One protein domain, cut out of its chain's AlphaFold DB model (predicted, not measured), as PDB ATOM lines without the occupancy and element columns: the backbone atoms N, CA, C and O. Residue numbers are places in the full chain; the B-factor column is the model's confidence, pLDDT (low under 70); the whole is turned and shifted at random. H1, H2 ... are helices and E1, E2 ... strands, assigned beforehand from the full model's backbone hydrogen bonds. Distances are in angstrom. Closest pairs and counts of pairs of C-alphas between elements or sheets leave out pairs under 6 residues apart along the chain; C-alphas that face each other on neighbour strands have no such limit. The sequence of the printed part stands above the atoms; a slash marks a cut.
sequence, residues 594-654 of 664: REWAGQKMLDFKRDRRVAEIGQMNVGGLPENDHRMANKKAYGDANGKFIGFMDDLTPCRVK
ATOM      1  N   ARG A 594     170.642 203.827 128.197       64.94
ATOM      2  CA  ARG A 594     171.653 203.924 127.136       64.94
ATOM      3  C   ARG A 594     173.053 203.589 127.649       64.94
ATOM      4  O   ARG A 594     173.763 202.798 127.045       64.94
ATOM      5  N   GLU A 595     173.453 204.198 128.753       63.84
ATOM      6  CA  GLU A 595     174.762 204.008 129.377       63.84
ATOM      7  C   GLU A 595     174.843 202.710 130.188       63.84
ATOM      8  O   GLU A 595     175.901 202.082 130.239       63.84
ATOM      9  N   TRP A 596     173.733 202.295 130.797       60.94
ATOM     10  CA  TRP A 596     173.632 201.056 131.564       60.94
ATOM     11  C   TRP A 596     173.667 199.811 130.660       60.94
ATOM     12  O   TRP A 596     174.483 198.916 130.876       60.94
ATOM     13  N   ALA A 597     172.853 199.781 129.597       63.47
ATOM     14  CA  ALA A 597     172.801 198.677 128.634       63.47
ATOM     15  C   ALA A 597     173.828 198.808 127.494       63.47
ATOM     16  O   ALA A 597     173.934 197.900 126.671       63.47
ATOM     17  N   GLY A 598     174.547 199.933 127.397       63.69
ATOM     18  CA  GLY A 598     175.440 200.225 126.269       63.69
ATOM     19  C   GLY A 598     174.714 200.318 124.918       63.69
ATOM     20  O   GLY A 598     175.299 200.019 123.880       63.69
ATOM     21  N   GLN A 599     173.426 200.674 124.916       65.56
ATOM     22  CA  GLN A 599     172.569 200.685 123.724       65.56
ATOM     23  C   GLN A 599     172.393 202.093 123.174       65.56
ATOM     24  O   GLN A 599     172.242 203.035 123.944       65.56
ATOM     25  N   LYS A 600     172.346 202.263 121.846       67.31
ATOM     26  CA  LYS A 600     172.017 203.565 121.247       67.31
ATOM     27  C   LYS A 600     170.532 203.867 121.457       67.31
ATOM     28  O   LYS A 600     169.709 202.966 121.590       67.31
ATOM     29  N   MET A 601     170.158 205.147 121.408       68.69
ATOM     30  CA  MET A 601     168.757 205.571 121.561       68.69
ATOM     31  C   MET A 601     167.812 204.852 120.586       68.69
ATOM     32  O   MET A 601     166.686 204.559 120.959       68.69
ATOM     33  N   LEU A 602     168.280 204.524 119.377       68.25
ATOM     34  CA  LEU A 602     167.507 203.810 118.355       68.25
ATOM     35  C   LEU A 602     167.325 202.312 118.647       68.25
ATOM     36  O   LEU A 602     166.334 201.732 118.213       68.25
ATOM     37  N   ASP A 603     168.243 201.693 119.395       66.12
ATOM     38  CA  ASP A 603     168.130 200.285 119.804       66.12
ATOM     39  C   ASP A 603     167.036 200.112 120.864       66.12
ATOM     40  O   ASP A 603     166.378 199.074 120.949       66.12
ATOM     41  N   PHE A 604     166.835 201.168 121.653       74.62
ATOM     42  CA  PHE A 604     165.903 201.204 122.763       74.62
ATOM     43  C   PHE A 604     164.560 201.851 122.421       74.62
ATOM     44  O   PHE A 604     163.522 201.357 122.832       74.62
ATOM     45  N   LYS A 605     164.554 202.963 121.691       85.81
ATOM     46  CA  LYS A 605     163.355 203.714 121.320       85.81
ATOM     47  C   LYS A 605     163.280 203.772 119.803       85.81
ATOM     48  O   LYS A 605     164.007 204.526 119.159       85.81
ATOM     49  N   ARG A 606     162.365 202.999 119.233       86.75
ATOM     50  CA  ARG A 606     162.226 202.834 117.781       86.75
ATOM     51  C   ARG A 606     160.800 203.066 117.322       86.75
ATOM     52  O   ARG A 606     159.866 203.017 118.120       86.75
ATOM     53  N   ASP A 607     160.620 203.293 116.030       87.50
ATOM     54  CA  ASP A 607     159.290 203.171 115.441       87.50
ATOM     55  C   ASP A 607     158.767 201.742 115.596       87.50
ATOM     56  O   ASP A 607     159.528 200.762 115.637       87.50
ATOM     57  N   ARG A 608     157.444 201.632 115.725       86.62
ATOM     58  CA  ARG A 608     156.758 200.342 115.671       86.62
ATOM     59  C   ARG A 608     157.053 199.685 114.323       86.62
ATOM     60  O   ARG A 608     157.012 200.339 113.283       86.62
ATOM     61  N   ARG A 609     157.368 198.389 114.340       86.31
ATOM     62  CA  ARG A 609     157.500 197.587 113.115       86.31
ATOM     63  C   ARG A 609     156.120 197.458 112.477       86.31
ATOM     64  O   ARG A 609     155.121 197.537 113.181       86.31
ATOM     65  N   VAL A 610     156.058 197.178 111.176       86.69
ATOM     66  CA  VAL A 610     154.785 197.009 110.446       86.69
ATOM     67  C   VAL A 610     153.848 196.019 111.152       86.69
ATOM     68  O   VAL A 610     152.676 196.318 111.341       86.69
ATOM     69  N   ALA A 611     154.384 194.897 111.643       86.31
ATOM     70  CA  ALA A 611     153.626 193.880 112.381       86.31
ATOM     71  C   ALA A 611     153.134 194.320 113.780       86.31
ATOM     72  O   ALA A 611     152.312 193.639 114.378       86.31
ATOM     73  N   GLU A 612     153.648 195.427 114.317       84.75
ATOM     74  CA  GLU A 612     153.332 195.958 115.653       84.75
ATOM     75  C   GLU A 612     152.375 197.166 115.594       84.75
ATOM     76  O   GLU A 612     151.941 197.691 116.626       84.75
ATOM     77  N   ILE A 613     152.061 197.653 114.389       81.88
ATOM     78  CA  ILE A 613     151.098 198.739 114.188       81.88
ATOM     79  C   ILE A 613     149.708 198.226 114.592       81.88
ATOM     80  O   ILE A 613     149.283 197.158 114.167       81.88
ATOM     81  N   GLY A 614     149.011 198.979 115.448       79.38
ATOM     82  CA  GLY A 614     147.690 198.606 115.974       79.38
ATOM     83  C   GLY A 614     147.705 197.650 117.174       79.38
ATOM     84  O   GLY A 614     146.659 197.434 117.776       79.38
ATOM     85  N   GLN A 615     148.862 197.114 117.578       81.75
ATOM     86  CA  GLN A 615     148.967 196.303 118.797       81.75
ATOM     87  C   GLN A 615     149.042 197.190 120.051       81.75
ATOM     88  O   GLN A 615     149.772 198.182 120.066       81.75
ATOM     89  N   MET A 616     148.327 196.830 121.122       71.50
ATOM     90  CA  MET A 616     148.391 197.572 122.393       71.50
ATOM     91  C   MET A 616     149.716 197.348 123.142       71.50
ATOM     92  O   MET A 616     150.276 198.298 123.677       71.50
ATOM     93  N   ASN A 617     150.271 196.132 123.098       75.62
ATOM     94  CA  ASN A 617     151.453 195.756 123.878       75.62
ATOM     95  C   ASN A 617     152.685 195.581 122.982       75.62
ATOM     96  O   ASN A 617     152.970 194.483 122.507       75.62
ATOM     97  N   VAL A 618     153.426 196.670 122.751       80.00
ATOM     98  CA  VAL A 618     154.636 196.664 121.912       80.00
ATOM     99  C   VAL A 618     155.856 197.125 122.703       80.00
ATOM    100  O   VAL A 618     155.830 198.159 123.367       80.00
ATOM    101  N   GLY A 619     156.962 196.392 122.559       85.94
ATOM    102  CA  GLY A 619     158.237 196.712 123.202       85.94
ATOM    103  C   GLY A 619     158.449 195.967 124.520       85.94
ATOM    104  O   GLY A 619     157.843 194.932 124.774       85.94
ATOM    105  N   GLY A 620     159.387 196.460 125.318       84.25
ATOM    106  CA  GLY A 620     159.856 195.873 126.563       84.25
ATOM    107  C   GLY A 620     159.290 196.489 127.841       84.25
ATOM    108  O   GLY A 620     159.688 196.045 128.915       84.25
ATOM    109  N   LEU A 621     158.412 197.491 127.755       82.31
ATOM    110  CA  LEU A 621     157.791 198.105 128.934       82.31
ATOM    111  C   LEU A 621     156.856 197.128 129.679       82.31
ATOM    112  O   LEU A 621     156.424 196.130 129.088       82.31
ATOM    113  N   PRO A 622     156.547 197.391 130.963       73.94
ATOM    114  CA  PRO A 622     155.566 196.620 131.722       73.94
ATOM    115  C   PRO A 622     154.177 196.724 131.085       73.94
ATOM    116  O   PRO A 622     153.863 197.728 130.447       73.94
ATOM    117  N   GLU A 623     153.345 195.699 131.273       69.38
ATOM    118  CA  GLU A 623     151.953 195.733 130.809       69.38
ATOM    119  C   GLU A 623     151.220 196.940 131.417       69.38
ATOM    120  O   GLU A 623     151.423 197.268 132.586       69.38
ATOM    121  N   ASN A 624     150.392 197.605 130.605       68.38
ATOM    122  CA  ASN A 624     149.646 198.824 130.946       68.38
ATOM    123  C   ASN A 624     150.485 200.091 131.197       68.38
ATOM    124  O   ASN A 624     149.937 201.107 131.627       68.38
ATOM    125  N   ASP A 625     151.786 200.096 130.892       75.81
ATOM    126  CA  ASP A 625     152.545 201.347 130.917       75.81
ATOM    127  C   ASP A 625     151.988 202.331 129.875       75.81
ATOM    128  O   ASP A 625     151.900 202.019 128.686       75.81
ATOM    129  N   HIS A 626     151.637 203.547 130.303       79.25
ATOM    130  CA  HIS A 626     151.026 204.565 129.439       79.25
ATOM    131  C   HIS A 626     151.857 204.878 128.179       79.25
ATOM    132  O   HIS A 626     151.300 205.211 127.130       79.25
ATOM    133  N   ARG A 627     153.190 204.724 128.228       83.75
ATOM    134  CA  ARG A 627     154.071 204.946 127.071       83.75
ATOM    135  C   ARG A 627     153.943 203.854 126.017       83.75
ATOM    136  O   ARG A 627     154.385 204.078 124.891       83.75
ATOM    137  N   MET A 628     153.323 202.713 126.322       82.69
ATOM    138  CA  MET A 628     152.990 201.697 125.321       82.69
ATOM    139  C   MET A 628     151.980 202.211 124.296       82.69
ATOM    140  O   MET A 628     151.995 201.732 123.170       82.69
ATOM    141  N   ALA A 629     151.167 203.226 124.616       81.38
ATOM    142  CA  ALA A 629     150.267 203.867 123.652       81.38
ATOM    143  C   ALA A 629     150.998 204.805 122.666       81.38
ATOM    144  O   ALA A 629     150.416 205.253 121.677       81.38
ATOM    145  N   ASN A 630     152.287 205.089 122.888       85.19
ATOM    146  CA  ASN A 630     153.043 205.996 122.033       85.19
ATOM    147  C   ASN A 630     153.286 205.406 120.632       85.19
ATOM    148  O   ASN A 630     153.333 204.189 120.414       85.19
ATOM    149  N   LYS A 631     153.539 206.301 119.665       84.38
ATOM    150  CA  LYS A 631     153.952 205.933 118.295       84.38
ATOM    151  C   LYS A 631     155.265 205.141 118.264       84.38
ATOM    152  O   LYS A 631     155.486 204.352 117.350       84.38
ATOM    153  N   LYS A 632     156.135 205.355 119.256       88.50
ATOM    154  CA  LYS A 632     157.420 204.664 119.411       88.50
ATOM    155  C   LYS A 632     157.267 203.476 120.358       88.50
ATOM    156  O   LYS A 632     156.604 203.590 121.382       88.50
ATOM    157  N   ALA A 633     157.933 202.376 120.033       88.62
ATOM    158  CA  ALA A 633     158.137 201.250 120.931       88.62
ATOM    159  C   ALA A 633     159.414 201.468 121.754       88.62
ATOM    160  O   ALA A 633     160.430 201.921 121.216       88.62
ATOM    161  N   TYR A 634     159.358 201.128 123.040       88.31
ATOM    162  CA  TYR A 634     160.477 201.217 123.979       88.31
ATOM    163  C   TYR A 634     160.919 199.809 124.364       88.31
ATOM    164  O   TYR A 634     160.067 198.991 124.685       88.31
ATOM    165  N   GLY A 635     162.216 199.517 124.341       86.31
ATOM    166  CA  GLY A 635     162.774 198.188 124.578       86.31
ATOM    167  C   GLY A 635     162.373 197.143 123.531       86.31
ATOM    168  O   GLY A 635     161.953 197.451 122.412       86.31
ATOM    169  N   ASP A 636     162.489 195.868 123.905       82.50
ATOM    170  CA  ASP A 636     162.087 194.733 123.071       82.50
ATOM    171  C   ASP A 636     161.302 193.697 123.884       82.50
ATOM    172  O   ASP A 636     161.757 193.244 124.936       82.50
ATOM    173  N   ALA A 637     160.138 193.281 123.379       79.75
ATOM    174  CA  ALA A 637     159.256 192.322 124.049       79.75
ATOM    175  C   ALA A 637     159.967 191.000 124.384       79.75
ATOM    176  O   ALA A 637     159.704 190.382 125.426       79.75
ATOM    177  N   ASN A 638     160.931 190.612 123.544       79.19
ATOM    178  CA  ASN A 638     161.726 189.398 123.675       79.19
ATOM    179  C   ASN A 638     163.091 189.635 124.341       79.19
ATOM    180  O   ASN A 638     163.863 188.687 124.475       79.19
ATOM    181  N   GLY A 639     163.382 190.853 124.812       77.25
ATOM    182  CA  GLY A 639     164.641 191.199 125.473       77.25
ATOM    183  C   GLY A 639     164.959 190.278 126.653       77.25
ATOM    184  O   GLY A 639     164.076 189.991 127.467       77.25
ATOM    185  N   LYS A 640     166.193 189.765 126.723       75.12
ATOM    186  CA  LYS A 640     166.639 188.832 127.774       75.12
ATOM    187  C   LYS A 640     167.066 189.536 129.068       75.12
ATOM    188  O   LYS A 640     167.040 188.907 130.112       75.12
ATOM    189  N   PHE A 641     167.380 190.828 128.998       76.44
ATOM    190  CA  PHE A 641     167.860 191.638 130.120       76.44
ATOM    191  C   PHE A 641     166.789 192.647 130.559       76.44
ATOM    192  O   PHE A 641     165.904 192.988 129.764       76.44
ATOM    193  N   ILE A 642     166.879 193.148 131.794       77.31
ATOM    194  CA  ILE A 642     165.977 194.180 132.335       77.31
ATOM    195  C   ILE A 642     166.769 195.434 132.687       77.31
ATOM    196  O   ILE A 642     167.535 195.411 133.640       77.31
ATOM    197  N   GLY A 643     166.548 196.524 131.950       75.25
ATOM    198  CA  GLY A 643     167.060 197.852 132.299       75.25
ATOM    199  C   GLY A 643     166.003 198.759 132.892       75.25
ATOM    200  O   GLY A 643     164.842 198.378 132.976       75.25
ATOM    201  N   PHE A 644     166.390 199.975 133.268       72.94
ATOM    202  CA  PHE A 644     165.487 200.964 133.855       72.94
ATOM    203  C   PHE A 644     165.471 202.237 133.010       72.94
ATOM    204  O   PHE A 644     166.524 202.754 132.648       72.94
ATOM    205  N   MET A 645     164.270 202.714 132.674       72.25
ATOM    206  CA  MET A 645     164.029 204.035 132.081       72.25
ATOM    207  C   MET A 645     164.538 205.150 133.019       72.25
ATOM    208  O   MET A 645     164.786 204.905 134.198       72.25
ATOM    209  N   ASP A 646     164.597 206.392 132.531       67.25
ATOM    210  CA  ASP A 646     164.984 207.557 133.349       67.25
ATOM    211  C   ASP A 646     164.034 207.785 134.548       67.25
ATOM    212  O   ASP A 646     164.454 208.269 135.592       67.25
ATOM    213  N   ASP A 647     162.766 207.370 134.427       63.06
ATOM    214  CA  ASP A 647     161.766 207.370 135.510       63.06
ATOM    215  C   ASP A 647     161.739 206.061 136.322       63.06
ATOM    216  O   ASP A 647     160.772 205.759 137.025       63.06
ATOM    217  N   LEU A 648     162.793 205.250 136.198       63.09
ATOM    218  CA  LEU A 648     162.995 203.997 136.926       63.09
ATOM    219  C   LEU A 648     161.984 202.906 136.582       63.09
ATOM    220  O   LEU A 648     161.853 201.911 137.295       63.09
ATOM    221  N   THR A 649     161.264 203.055 135.475       72.25
ATOM    222  CA  THR A 649     160.400 201.980 135.005       72.25
ATOM    223  C   THR A 649     161.241 200.864 134.392       72.25
ATOM    224  O   THR A 649     162.052 201.142 133.505       72.25
ATOM    225  N   PRO A 650     161.064 199.601 134.816       75.56
ATOM    226  CA  PRO A 650     161.792 198.492 134.221       75.56
ATOM    227  C   PRO A 650     161.386 198.300 132.757       75.56
ATOM    228  O   PRO A 650     160.214 198.374 132.411       75.56
ATOM    229  N   CYS A 651     162.352 198.029 131.888       79.81
ATOM    230  CA  CYS A 651     162.148 197.829 130.463       79.81
ATOM    231  C   CYS A 651     163.042 196.694 129.955       79.81
ATOM    232  O   CYS A 651     164.247 196.656 130.215       79.81
ATOM    233  N   ARG A 652     162.456 195.752 129.217       81.00
ATOM    234  CA  ARG A 652     163.180 194.632 128.610       81.00
ATOM    235  C   ARG A 652     164.059 195.126 127.474       81.00
ATOM    236  O   ARG A 652     163.593 195.830 126.577       81.00
ATOM    237  N   VAL A 653     165.304 194.671 127.454       79.94
ATOM    238  CA  VAL A 653     166.272 195.050 126.424       79.94
ATOM    239  C   VAL A 653     167.004 193.831 125.859       79.94
ATOM    240  O   VAL A 653     167.123 192.790 126.513       79.94
ATOM    241  N   LYS A 654     167.454 193.923 124.600       76.00
ATOM    242  CA  LYS A 654     168.109 192.797 123.907       76.00
ATOM    243  C   LYS A 654     169.524 192.517 124.399       76.00
ATOM    244  O   LYS A 654     169.909 191.356 124.426       76.00
TER     245      LYS A 654
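What this domain is: This is residues 594 to 654 of the 664 residues of an uncharacterized protein of Legionella sp. km535 (UniProt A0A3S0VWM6). What does the model look like at first sight? It is a small body made largely of loops around two short antiparallel strand pairs: the E3 and E4 hairpin lies toward one end of the long axis with H1 close by, and the pair E1 and E2 lies nearer the middle. Toward the other end, the long loop of residues 608 to 625 swings out and folds back to H3. What are its make-up and size? The printed part has 61 residues, with named elements in the order H1, H2, E1, H3, E2, E3, E4, and the class is mixed, helices and strands, though 26 residues, under half, are in named elements. There are two sheets of two strands, E1 - E2 and E3 - E4, both antiparallel; the whole is compact, with a radius of gyration of the C-alphas of 10.6 A, and spans 30 by 20 by 18 A, only just elongated.

Where its parts are: Where are the two longest strands? E3 is residues 641 to 644, 10.3 A from first to last C-alpha, beginning at C-alpha 641 (167.860, 191.638, 130.120). E4 is residues 650 to 653, 9.6 A long, ending at C-alpha 653 (166.272, 195.050, 126.424). Where are the strands of the other sheet? E1 is residues 605 to 607, 7.2 A long, and E2 is residues 632 to 634, 6.5 A long. Where are the helices? H1 is residues 594 to 597, 5.6 A long, beginning at C-alpha 594 (171.653, 203.924, 127.136). H2 is residues 601 to 604, 5.4 A long, and H3 is residues 626 to 629, 5.9 A long.

How they stand to each other: How do the strands pair? E3 and E4 form a hairpin, antiparallel at 137 degrees between their directions, with N 651 and O 643 at 2.7 A and N 643 and O 651 at 2.9 A, within hydrogen-bond range. E1 and E2 are antiparallel at 144 degrees, with N 633 and O 606 at 2.8 A and N 606 and O 633 at 3.0 A, within hydrogen-bond range. How near do the two sheets come? The closest C-alphas of E2 and E4 are those of Tyr 634 and Cys 651, 7.5 A apart, while E1 is apart from both E3 and E4. Where do the helices stand? The closest C-alphas of H1 and E3 are those of Ala 597 and Gly 643 at 6.9 A, those of H2 and E2 are Phe 604 and Tyr 634 at 5.6 A, and those of H3 and E2 are Met 628 and Tyr 634 at 7.6 A. H1 and H2 are close but not clearly touching, with the C-alphas of Arg 594 and Met 601 closest at 6.5 A; H3 is apart from H1 and from H2. What do the helix backbones show? H1, H2 and H3 are too short for any O i to N i+4 pair, and the one O i to N i+3 pair is within range in H2 and in H3 but not in H1.

The domain as a whole: How far does it reach? The two C-alphas farthest apart are those of Glu 595 and Gly 614, at 30.7 A. Is there a cut, and which link is long? The printed part has no cut, and the one long link, with 18 residues, joins E1 to H3; E2 to E3 is short, and the others are tight. Where is confidence low? The mean pLDDT of the printed part is 77.1, and 15 residues are under 70: 594 to 603, 623 to 624 and 646 to 648.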